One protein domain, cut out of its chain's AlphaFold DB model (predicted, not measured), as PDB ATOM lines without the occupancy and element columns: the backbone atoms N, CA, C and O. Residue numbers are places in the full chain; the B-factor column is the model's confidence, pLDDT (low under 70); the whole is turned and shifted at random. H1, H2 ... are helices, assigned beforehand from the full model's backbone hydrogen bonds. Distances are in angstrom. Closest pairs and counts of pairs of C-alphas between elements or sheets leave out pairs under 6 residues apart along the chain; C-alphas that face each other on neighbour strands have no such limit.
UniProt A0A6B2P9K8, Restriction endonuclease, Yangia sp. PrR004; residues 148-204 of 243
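What this domain is: This is residues 148 to 204 of the 243 residues of the protein "Restriction endonuclease" of Yangia sp. PrR004 (UniProt A0A6B2P9K8). Three helices, H1, H4 and H3, stand in a row with H4 in the middle, and the chain between H1 and H3, residues 160 to 177, arches over one side of that row with the short helix H2 in it. H1 and H4 are side by side and run opposite ways, while H3 crosses H4 on its other side at a steep angle. The printed part has 57 residues with four named helices, in the order H1, H2, H3, H4, and no named strand, and its class is all helix. It is compact and rounded, with a radius of gyration of the C-alphas of 10.4 A and spans of 23 by 22 by 18 A.

Where its parts are: H1, residues 148 to 159, is the longest helix, with 12 residues and 16.3 A from first to last C-alpha. It begins at C-alpha 148 at (13.025, -14.302, 104.737). H4, residues 194 to 204, is 15.4 A long and ends at C-alpha 204 at (5.473, -4.356, 101.860). H3, residues 178 to 188, is also 15.4 A long and begins at C-alpha 178 at (-0.115, 2.696, 88.415). H2, residues 167 to 170, measures 5.3 A.

How they stand to each other: H1 touches H4, with the closest C-alphas, those of Arg 154 and Ala 199, 5.3 A apart. The two run opposite ways at a shallow tilt of 28 degrees. H4 also touches H3, where the closest C-alphas are those of Val 184 and Ala 197, 5.3 A apart. H3 and H4 run opposite ways at a steep tilt of 52 degrees. From centre to centre, H4 is 9.1 A from H1 and 9.6 A from H3. H1 and H3 are apart. H2 touches no helix and is apart from H1, H3 and H4. In H1, H3 and H4 every O i to N i+4 pair is within hydrogen-bond range; H2 is too short for such a pair, and its one O i to N i+3 pair is within range.

The domain as a whole: The two C-alphas farthest apart are those of Arg 148 and Ala 178, 27.0 A from each other, while the first and last printed C-alphas, of Arg 148 and Ala 204, are 12.8 A apart. The printed part has no cut. The link from H3 to H4 is tight, with 5 residues, the links from H1 to H2 and from H2 to H3 are short, with 7 residues each, and no link is long. The mean pLDDT of the printed part is 94.7, and no printed residue is under 70. H2 has a mean pLDDT of 91.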
ATOM      1  N   ARG A 148      12.390 -13.814 105.968       97.25
ATOM      2  CA  ARG A 148      13.025 -14.302 104.737       97.25
ATOM      3  C   ARG A 148      12.223 -14.013 103.472       97.25
ATOM      4  O   ARG A 148      12.772 -14.134 102.379       97.25
ATOM      5  N   MET A 149      10.992 -13.520 103.599       95.31
ATOM      6  CA  MET A 149      10.115 -13.196 102.471       95.31
ATOM      7  C   MET A 149      10.792 -12.300 101.418       95.31
ATOM      8  O   MET A 149      10.842 -12.638 100.237       95.31
ATOM      9  N   LEU A 150      11.370 -11.171 101.846       96.94
ATOM     10  CA  LEU A 150      12.060 -10.230 100.954       96.94
ATOM     11  C   LEU A 150      13.287 -10.838 100.261       96.94
ATOM     12  O   LEU A 150      13.336 -10.789  99.030       96.94
ATOM     13  N   PRO A 151      14.285 -11.392 100.981       97.50
ATOM     14  CA  PRO A 151      15.457 -11.946 100.317       97.50
ATOM     15  C   PRO A 151      15.119 -13.130  99.404       97.50
ATOM     16  O   PRO A 151      15.694 -13.196  98.322       97.50
ATOM     17  N   ARG A 152      14.173 -14.013  99.767       97.44
ATOM     18  CA  ARG A 152      13.765 -15.141  98.907       97.44
ATOM     19  C   ARG A 152      13.117 -14.664  97.612       97.44
ATOM     20  O   ARG A 152      13.554 -15.063  96.537       97.44
ATOM     21  N   ILE A 153      12.143 -13.756  97.700       96.69
ATOM     22  CA  ILE A 153      11.467 -13.211  96.515       96.69
ATOM     23  C   ILE A 153      12.458 -12.454  95.629       96.69
ATOM     24  O   ILE A 153      12.462 -12.655  94.419       96.69
ATOM     25  N   ARG A 154      13.331 -11.619  96.207       97.56
ATOM     26  CA  ARG A 154      14.358 -10.906  95.433       97.56
ATOM     27  C   ARG A 154      15.259 -11.881  94.677       97.56
ATOM     28  O   ARG A 154      15.412 -11.730  93.470       97.56
ATOM     29  N   SER A 155      15.823 -12.872  95.369       97.12
ATOM     30  CA  SER A 155      16.724 -13.848  94.750       97.12
ATOM     31  C   SER A 155      16.038 -14.654  93.650       97.12
ATOM     32  O   SER A 155      16.643 -14.885  92.608       97.12
ATOM     33  N   TRP A 156      14.765 -15.015  93.829       96.88
ATOM     34  CA  TRP A 156      13.993 -15.682  92.784       96.88
ATOM     35  C   TRP A 156      13.783 -14.785  91.556       96.88
ATOM     36  O   TRP A 156      13.982 -15.234  90.431       96.88
ATOM     37  N   LEU A 157      13.441 -13.505  91.744       96.56
ATOM     38  CA  LEU A 157      13.253 -12.560  90.633       96.56
ATOM     39  C   LEU A 157      14.555 -12.319  89.858       96.56
ATOM     40  O   LEU A 157      14.538 -12.266  88.630       96.56
ATOM     41  N   GLU A 158      15.683 -12.208  90.564       96.56
ATOM     42  CA  GLU A 158      17.015 -12.088  89.959       96.56
ATOM     43  C   GLU A 158      17.375 -13.344  89.156       96.56
ATOM     44  O   GLU A 158      17.755 -13.240  87.990       96.56
ATOM     45  N   ALA A 159      17.187 -14.533  89.740       96.38
ATOM     46  CA  ALA A 159      17.472 -15.810  89.087       96.38
ATOM     47  C   ALA A 159      16.609 -16.050  87.835       96.38
ATOM     48  O   ALA A 159      17.061 -16.687  86.887       96.38
ATOM     49  N   ASN A 160      15.390 -15.504  87.806       95.62
ATOM     50  CA  ASN A 160      14.467 -15.606  86.672       95.62
ATOM     51  C   ASN A 160      14.578 -14.429  85.679       95.62
ATOM     52  O   ASN A 160      13.797 -14.327  84.722       95.62
ATOM     53  N   GLY A 161      15.569 -13.553  85.876       94.94
ATOM     54  CA  GLY A 161      15.912 -12.481  84.947       94.94
ATOM     55  C   GLY A 161      14.852 -11.389  84.858       94.94
ATOM     56  O   GLY A 161      14.563 -10.929  83.759       94.94
ATOM     57  N   LEU A 162      14.238 -10.998  85.976       94.38
ATOM     58  CA  LEU A 162      13.393  -9.806  86.014       94.38
ATOM     59  C   LEU A 162      14.278  -8.555  85.880       94.38
ATOM     60  O   LEU A 162      15.108  -8.290  86.746       94.38
ATOM     61  N   GLN A 163      14.106  -7.764  84.826       94.44
ATOM     62  CA  GLN A 163      14.864  -6.528  84.614       94.44
ATOM     63  C   GLN A 163      13.962  -5.307  84.428       94.44
ATOM     64  O   GLN A 163      14.381  -4.193  84.748       94.44
ATOM     65  N   SER A 164      12.725  -5.501  83.968       93.81
ATOM     66  CA  SER A 164      11.751  -4.425  83.773       93.81
ATOM     67  C   SER A 164      10.303  -4.888  84.002       93.81
ATOM     68  O   SER A 164      10.034  -6.043  84.335       93.81
ATOM     69  N   GLU A 165       9.344  -3.973  83.830       91.88
ATOM     70  CA  GLU A 165       7.906  -4.293  83.854       91.88
ATOM     71  C   GLU A 165       7.505  -5.271  82.741       91.88
ATOM     72  O   GLU A 165       6.564  -6.042  82.913       91.88
ATOM     73  N   GLU A 166       8.213  -5.260  81.608       90.94
ATOM     74  CA  GLU A 166       7.906  -6.097  80.441       90.94
ATOM     75  C   GLU A 166       8.142  -7.587  80.735       90.94
ATOM     76  O   GLU A 166       7.490  -8.458  80.158       90.94
ATOM     77  N   ASP A 167       9.016  -7.892  81.697       92.19
ATOM     78  CA  ASP A 167       9.310  -9.259  82.124       92.19
ATOM     79  C   ASP A 167       8.199  -9.889  82.975       92.19
ATOM     80  O   ASP A 167       8.151 -11.114  83.112       92.19
ATOM     81  N   LEU A 168       7.293  -9.089  83.555       91.12
ATOM     82  CA  LEU A 168       6.287  -9.586  84.501       91.12
ATOM     83  C   LEU A 168       5.365 -10.627  83.869       91.12
ATOM     84  O   LEU A 168       5.122 -11.674  84.471       91.12
ATOM     85  N   GLN A 169       4.918 -10.378  82.636       88.50
ATOM     86  CA  GLN A 169       4.035 -11.293  81.917       88.50
ATOM     87  C   GLN A 169       4.714 -12.646  81.663       88.50
ATOM     88  O   GLN A 169       4.099 -13.690  81.874       88.50
ATOM     89  N   ARG A 170       5.999 -12.640  81.275       91.06
ATOM     90  CA  ARG A 170       6.799 -13.860  81.063       91.06
ATOM     91  C   ARG A 170       6.939 -14.680  82.346       91.06
ATOM     92  O   ARG A 170       6.994 -15.904  82.277       91.06
ATOM     93  N   LEU A 171       6.991 -14.016  83.499       88.88
ATOM     94  CA  LEU A 171       7.105 -14.649  84.813       88.88
ATOM     95  C   LEU A 171       5.751 -14.998  85.451       88.88
ATOM     96  O   LEU A 171       5.721 -15.452  86.593       88.88
ATOM     97  N   GLY A 172       4.632 -14.785  84.748       86.62
ATOM     98  CA  GLY A 172       3.292 -15.047  85.280       86.62
ATOM     99  C   GLY A 172       2.895 -14.114  86.430       86.62
ATOM    100  O   GLY A 172       2.014 -14.436  87.227       86.62
ATOM    101  N   ILE A 173       3.551 -12.959  86.545       89.56
ATOM    102  CA  ILE A 173       3.258 -11.965  87.572       89.56
ATOM    103  C   ILE A 173       2.153 -11.055  87.047       89.56
ATOM    104  O   ILE A 173       2.271 -10.469  85.975       89.56
ATOM    105  N   GLY A 174       1.068 -10.946  87.815       83.88
ATOM    106  CA  GLY A 174      -0.096 -10.157  87.424       83.88
ATOM    107  C   GLY A 174       0.198  -8.661  87.295       83.88
ATOM    108  O   GLY A 174       1.139  -8.134  87.897       83.88
ATOM    109  N   ASP A 175      -0.668  -7.978  86.545       82.62
ATOM    110  CA  ASP A 175      -0.564  -6.542  86.318       82.62
ATOM    111  C   ASP A 175      -0.541  -5.751  87.624       82.62
ATOM    112  O   ASP A 175      -1.259  -6.024  88.593       82.62
ATOM    113  N   ARG A 176       0.280  -4.703  87.629       89.44
ATOM    114  CA  ARG A 176       0.431  -3.808  88.773       89.44
ATOM    115  C   ARG A 176      -0.419  -2.563  88.604       89.44
ATOM    116  O   ARG A 176      -0.654  -2.083  87.499       89.44
ATOM    117  N   THR A 177      -0.846  -1.977  89.713       91.19
ATOM    118  CA  THR A 177      -1.496  -0.660  89.686       91.19
ATOM    119  C   THR A 177      -0.494   0.429  89.291       91.19
ATOM    120  O   THR A 177       0.705   0.308  89.552       91.19
ATOM    121  N   ALA A 178      -0.973   1.549  88.737       93.25
ATOM    122  CA  ALA A 178      -0.115   2.696  88.415       93.25
ATOM    123  C   ALA A 178       0.689   3.190  89.636       93.25
ATOM    124  O   ALA A 178       1.863   3.531  89.518       93.25
ATOM    125  N   LYS A 179       0.084   3.142  90.832       94.31
ATOM    126  CA  LYS A 179       0.743   3.493  92.098       94.31
ATOM    127  C   LYS A 179       1.897   2.546  92.444       94.31
ATOM    128  O   LYS A 179       2.911   2.991  92.971       94.31
ATOM    129  N   GLN A 180       1.741   1.246  92.190       94.56
ATOM    130  CA  GLN A 180       2.800   0.263  92.429       94.56
ATOM    131  C   GLN A 180       3.971   0.463  91.469       94.56
ATOM    132  O   GLN A 180       5.107   0.489  91.936       94.56
ATOM    133  N   ARG A 181       3.696   0.676  90.175       95.31
ATOM    134  CA  ARG A 181       4.731   0.951  89.164       95.31
ATOM    135  C   ARG A 181       5.535   2.205  89.492       95.31
ATOM    136  O   ARG A 181       6.742   2.117  89.688       95.31
ATOM    137  N   ALA A 182       4.851   3.327  89.725       96.06
ATOM    138  CA  ALA A 182       5.494   4.594  90.073       96.06
ATOM    139  C   ALA A 182       6.365   4.492  91.342       96.06
ATOM    140  O   ALA A 182       7.433   5.094  91.427       96.06
ATOM    141  N   ALA A 183       5.935   3.707  92.339       96.75
ATOM    142  CA  ALA A 183       6.727   3.481  93.546       96.75
ATOM    143  C   ALA A 183       8.023   2.703  93.267       96.75
ATOM    144  O   ALA A 183       9.041   2.995  93.892       96.75
ATOM    145  N   VAL A 184       7.995   1.733  92.347       97.00
ATOM    146  CA  VAL A 184       9.186   0.978  91.930       97.00
ATOM    147  C   VAL A 184      10.109   1.843  91.082       97.00
ATOM    148  O   VAL A 184      11.292   1.939  91.400       97.00
ATOM    149  N   GLU A 185       9.575   2.541  90.081       96.69
ATOM    150  CA  GLU A 185      10.325   3.480  89.236       96.69
ATOM    151  C   GLU A 185      11.076   4.521  90.077       96.69
ATOM    152  O   GLU A 185      12.263   4.761  89.863       96.69
ATOM    153  N   ALA A 186      10.430   5.073  91.108       97.56
ATOM    154  CA  ALA A 186      11.051   6.039  92.009       97.56
ATOM    155  C   ALA A 186      12.223   5.465  92.830       97.56
ATOM    156  O   ALA A 186      13.106   6.224  93.230       97.56
ATOM    157  N   GLN A 187      12.241   4.160  93.125       97.75
ATOM    158  CA  GLN A 187      13.378   3.509  93.795       97.75
ATOM    159  C   GLN A 187      14.495   3.178  92.803       97.75
ATOM    160  O   GLN A 187      15.668   3.365  93.122       97.75
ATOM    161  N   VAL A 188      14.143   2.760  91.587       97.44
ATOM    162  CA  VAL A 188      15.116   2.523  90.513       97.44
ATOM    163  C   VAL A 188      15.836   3.818  90.134       97.44
ATOM    164  O   VAL A 188      17.060   3.834  90.040       97.44
ATOM    165  N   ALA A 189      15.117   4.941  90.049       97.19
ATOM    166  CA  ALA A 189      15.707   6.263  89.826       97.19
ATOM    167  C   ALA A 189      16.699   6.692  90.929       97.19
ATOM    168  O   ALA A 189      17.531   7.568  90.705       97.19
ATOM    169  N   LYS A 190      16.641   6.066  92.115       97.19
ATOM    170  CA  LYS A 190      17.592   6.264  93.224       97.19
ATOM    171  C   LYS A 190      18.770   5.280  93.198       97.19
ATOM    172  O   LYS A 190      19.543   5.247  94.149       97.19
ATOM    173  N   GLY A 191      18.909   4.487  92.135       96.81
ATOM    174  CA  GLY A 191      20.018   3.552  91.930       96.81
ATOM    175  C   GLY A 191      19.762   2.122  92.410       96.81
ATOM    176  O   GLY A 191      20.689   1.317  92.412       96.81
ATOM    177  N   MET A 192      18.535   1.781  92.819       97.25
ATOM    178  CA  MET A 192      18.178   0.403  93.175       97.25
ATOM    179  C   MET A 192      17.974  -0.452  91.916       97.25
ATOM    180  O   MET A 192      17.471   0.038  90.905       97.25
ATOM    181  N   THR A 193      18.311  -1.743  91.971       97.50
ATOM    182  CA  THR A 193      17.982  -2.665  90.874       97.50
ATOM    183  C   THR A 193      16.468  -2.867  90.779       97.50
ATOM    184  O   THR A 193      15.749  -2.778  91.781       97.50
ATOM    185  N   PHE A 194      15.962  -3.163  89.579       96.88
ATOM    186  CA  PHE A 194      14.531  -3.406  89.390       96.88
ATOM    187  C   PHE A 194      14.003  -4.580  90.247       96.88
ATOM    188  O   PHE A 194      12.995  -4.372  90.928       96.88
ATOM    189  N   PRO A 195      14.676  -5.752  90.340       97.12
ATOM    190  CA  PRO A 195      14.277  -6.831  91.251       97.12
ATOM    191  C   PRO A 195      14.175  -6.416  92.711       97.12
ATOM    192  O   PRO A 195      13.210  -6.777  93.384       97.12
ATOM    193  N   GLU A 196      15.138  -5.644  93.216       97.94
ATOM    194  CA  GLU A 196      15.114  -5.218  94.612       97.94
ATOM    195  C   GLU A 196      13.968  -4.231  94.867       97.94
ATOM    196  O   GLU A 196      13.206  -4.400  95.825       97.94
ATOM    197  N   ALA A 197      13.801  -3.240  93.988       97.88
ATOM    198  CA  ALA A 197      12.721  -2.265  94.084       97.88
ATOM    199  C   ALA A 197      11.342  -2.941  93.996       97.88
ATOM    200  O   ALA A 197      10.441  -2.636  94.787       97.88
ATOM    201  N   PHE A 198      11.197  -3.907  93.085       96.81
ATOM    202  CA  PHE A 198      10.010  -4.741  92.958       96.81
ATOM    203  C   PHE A 198       9.745  -5.534  94.238       96.81
ATOM    204  O   PHE A 198       8.665  -5.403  94.818       96.81
ATOM    205  N   ALA A 199      10.716  -6.328  94.696       96.94
ATOM    206  CA  ALA A 199      10.550  -7.233  95.829       96.94
ATOM    207  C   ALA A 199      10.187  -6.469  97.107       96.94
ATOM    208  O   ALA A 199       9.258  -6.855  97.814       96.94
ATOM    209  N   ARG A 200      10.844  -5.330  97.371       97.31
ATOM    210  CA  ARG A 200      10.525  -4.468  98.520       97.31
ATOM    211  C   ARG A 200       9.082  -3.985  98.482       97.31
ATOM    212  O   ARG A 200       8.381  -4.078  99.489       97.31
ATOM    213  N   LYS A 201       8.629  -3.481  97.329       95.88
ATOM    214  CA  LYS A 201       7.259  -2.981  97.177       95.88
ATOM    215  C   LYS A 201       6.235  -4.107  97.306       95.88
ATOM    216  O   LYS A 201       5.243  -3.954  98.013       95.88
ATOM    217  N   PHE A 202       6.500  -5.240  96.665       94.44
ATOM    218  CA  PHE A 202       5.639  -6.416  96.699       94.44
ATOM    219  C   PHE A 202       5.479  -6.974  98.118       94.44
ATOM    220  O   PHE A 202       4.356  -7.195  98.570       94.44
ATOM    221  N   VAL A 203       6.587  -7.134  98.849       95.31
ATOM    222  CA  VAL A 203       6.572  -7.633 100.230       95.31
ATOM    223  C   VAL A 203       5.886  -6.662 101.175       95.31
ATOM    224  O   VAL A 203       5.069  -7.093 101.984       95.31
ATOM    225  N   ALA A 204       6.147  -5.361 101.045       94.88
ATOM    226  CA  ALA A 204       5.473  -4.356 101.860       94.88
ATOM    227  C   ALA A 204       3.945  -4.379 101.670       94.88
ATOM    228  O   ALA A 204       3.213  -4.256 102.649       94.88
TER     229      ALA A 204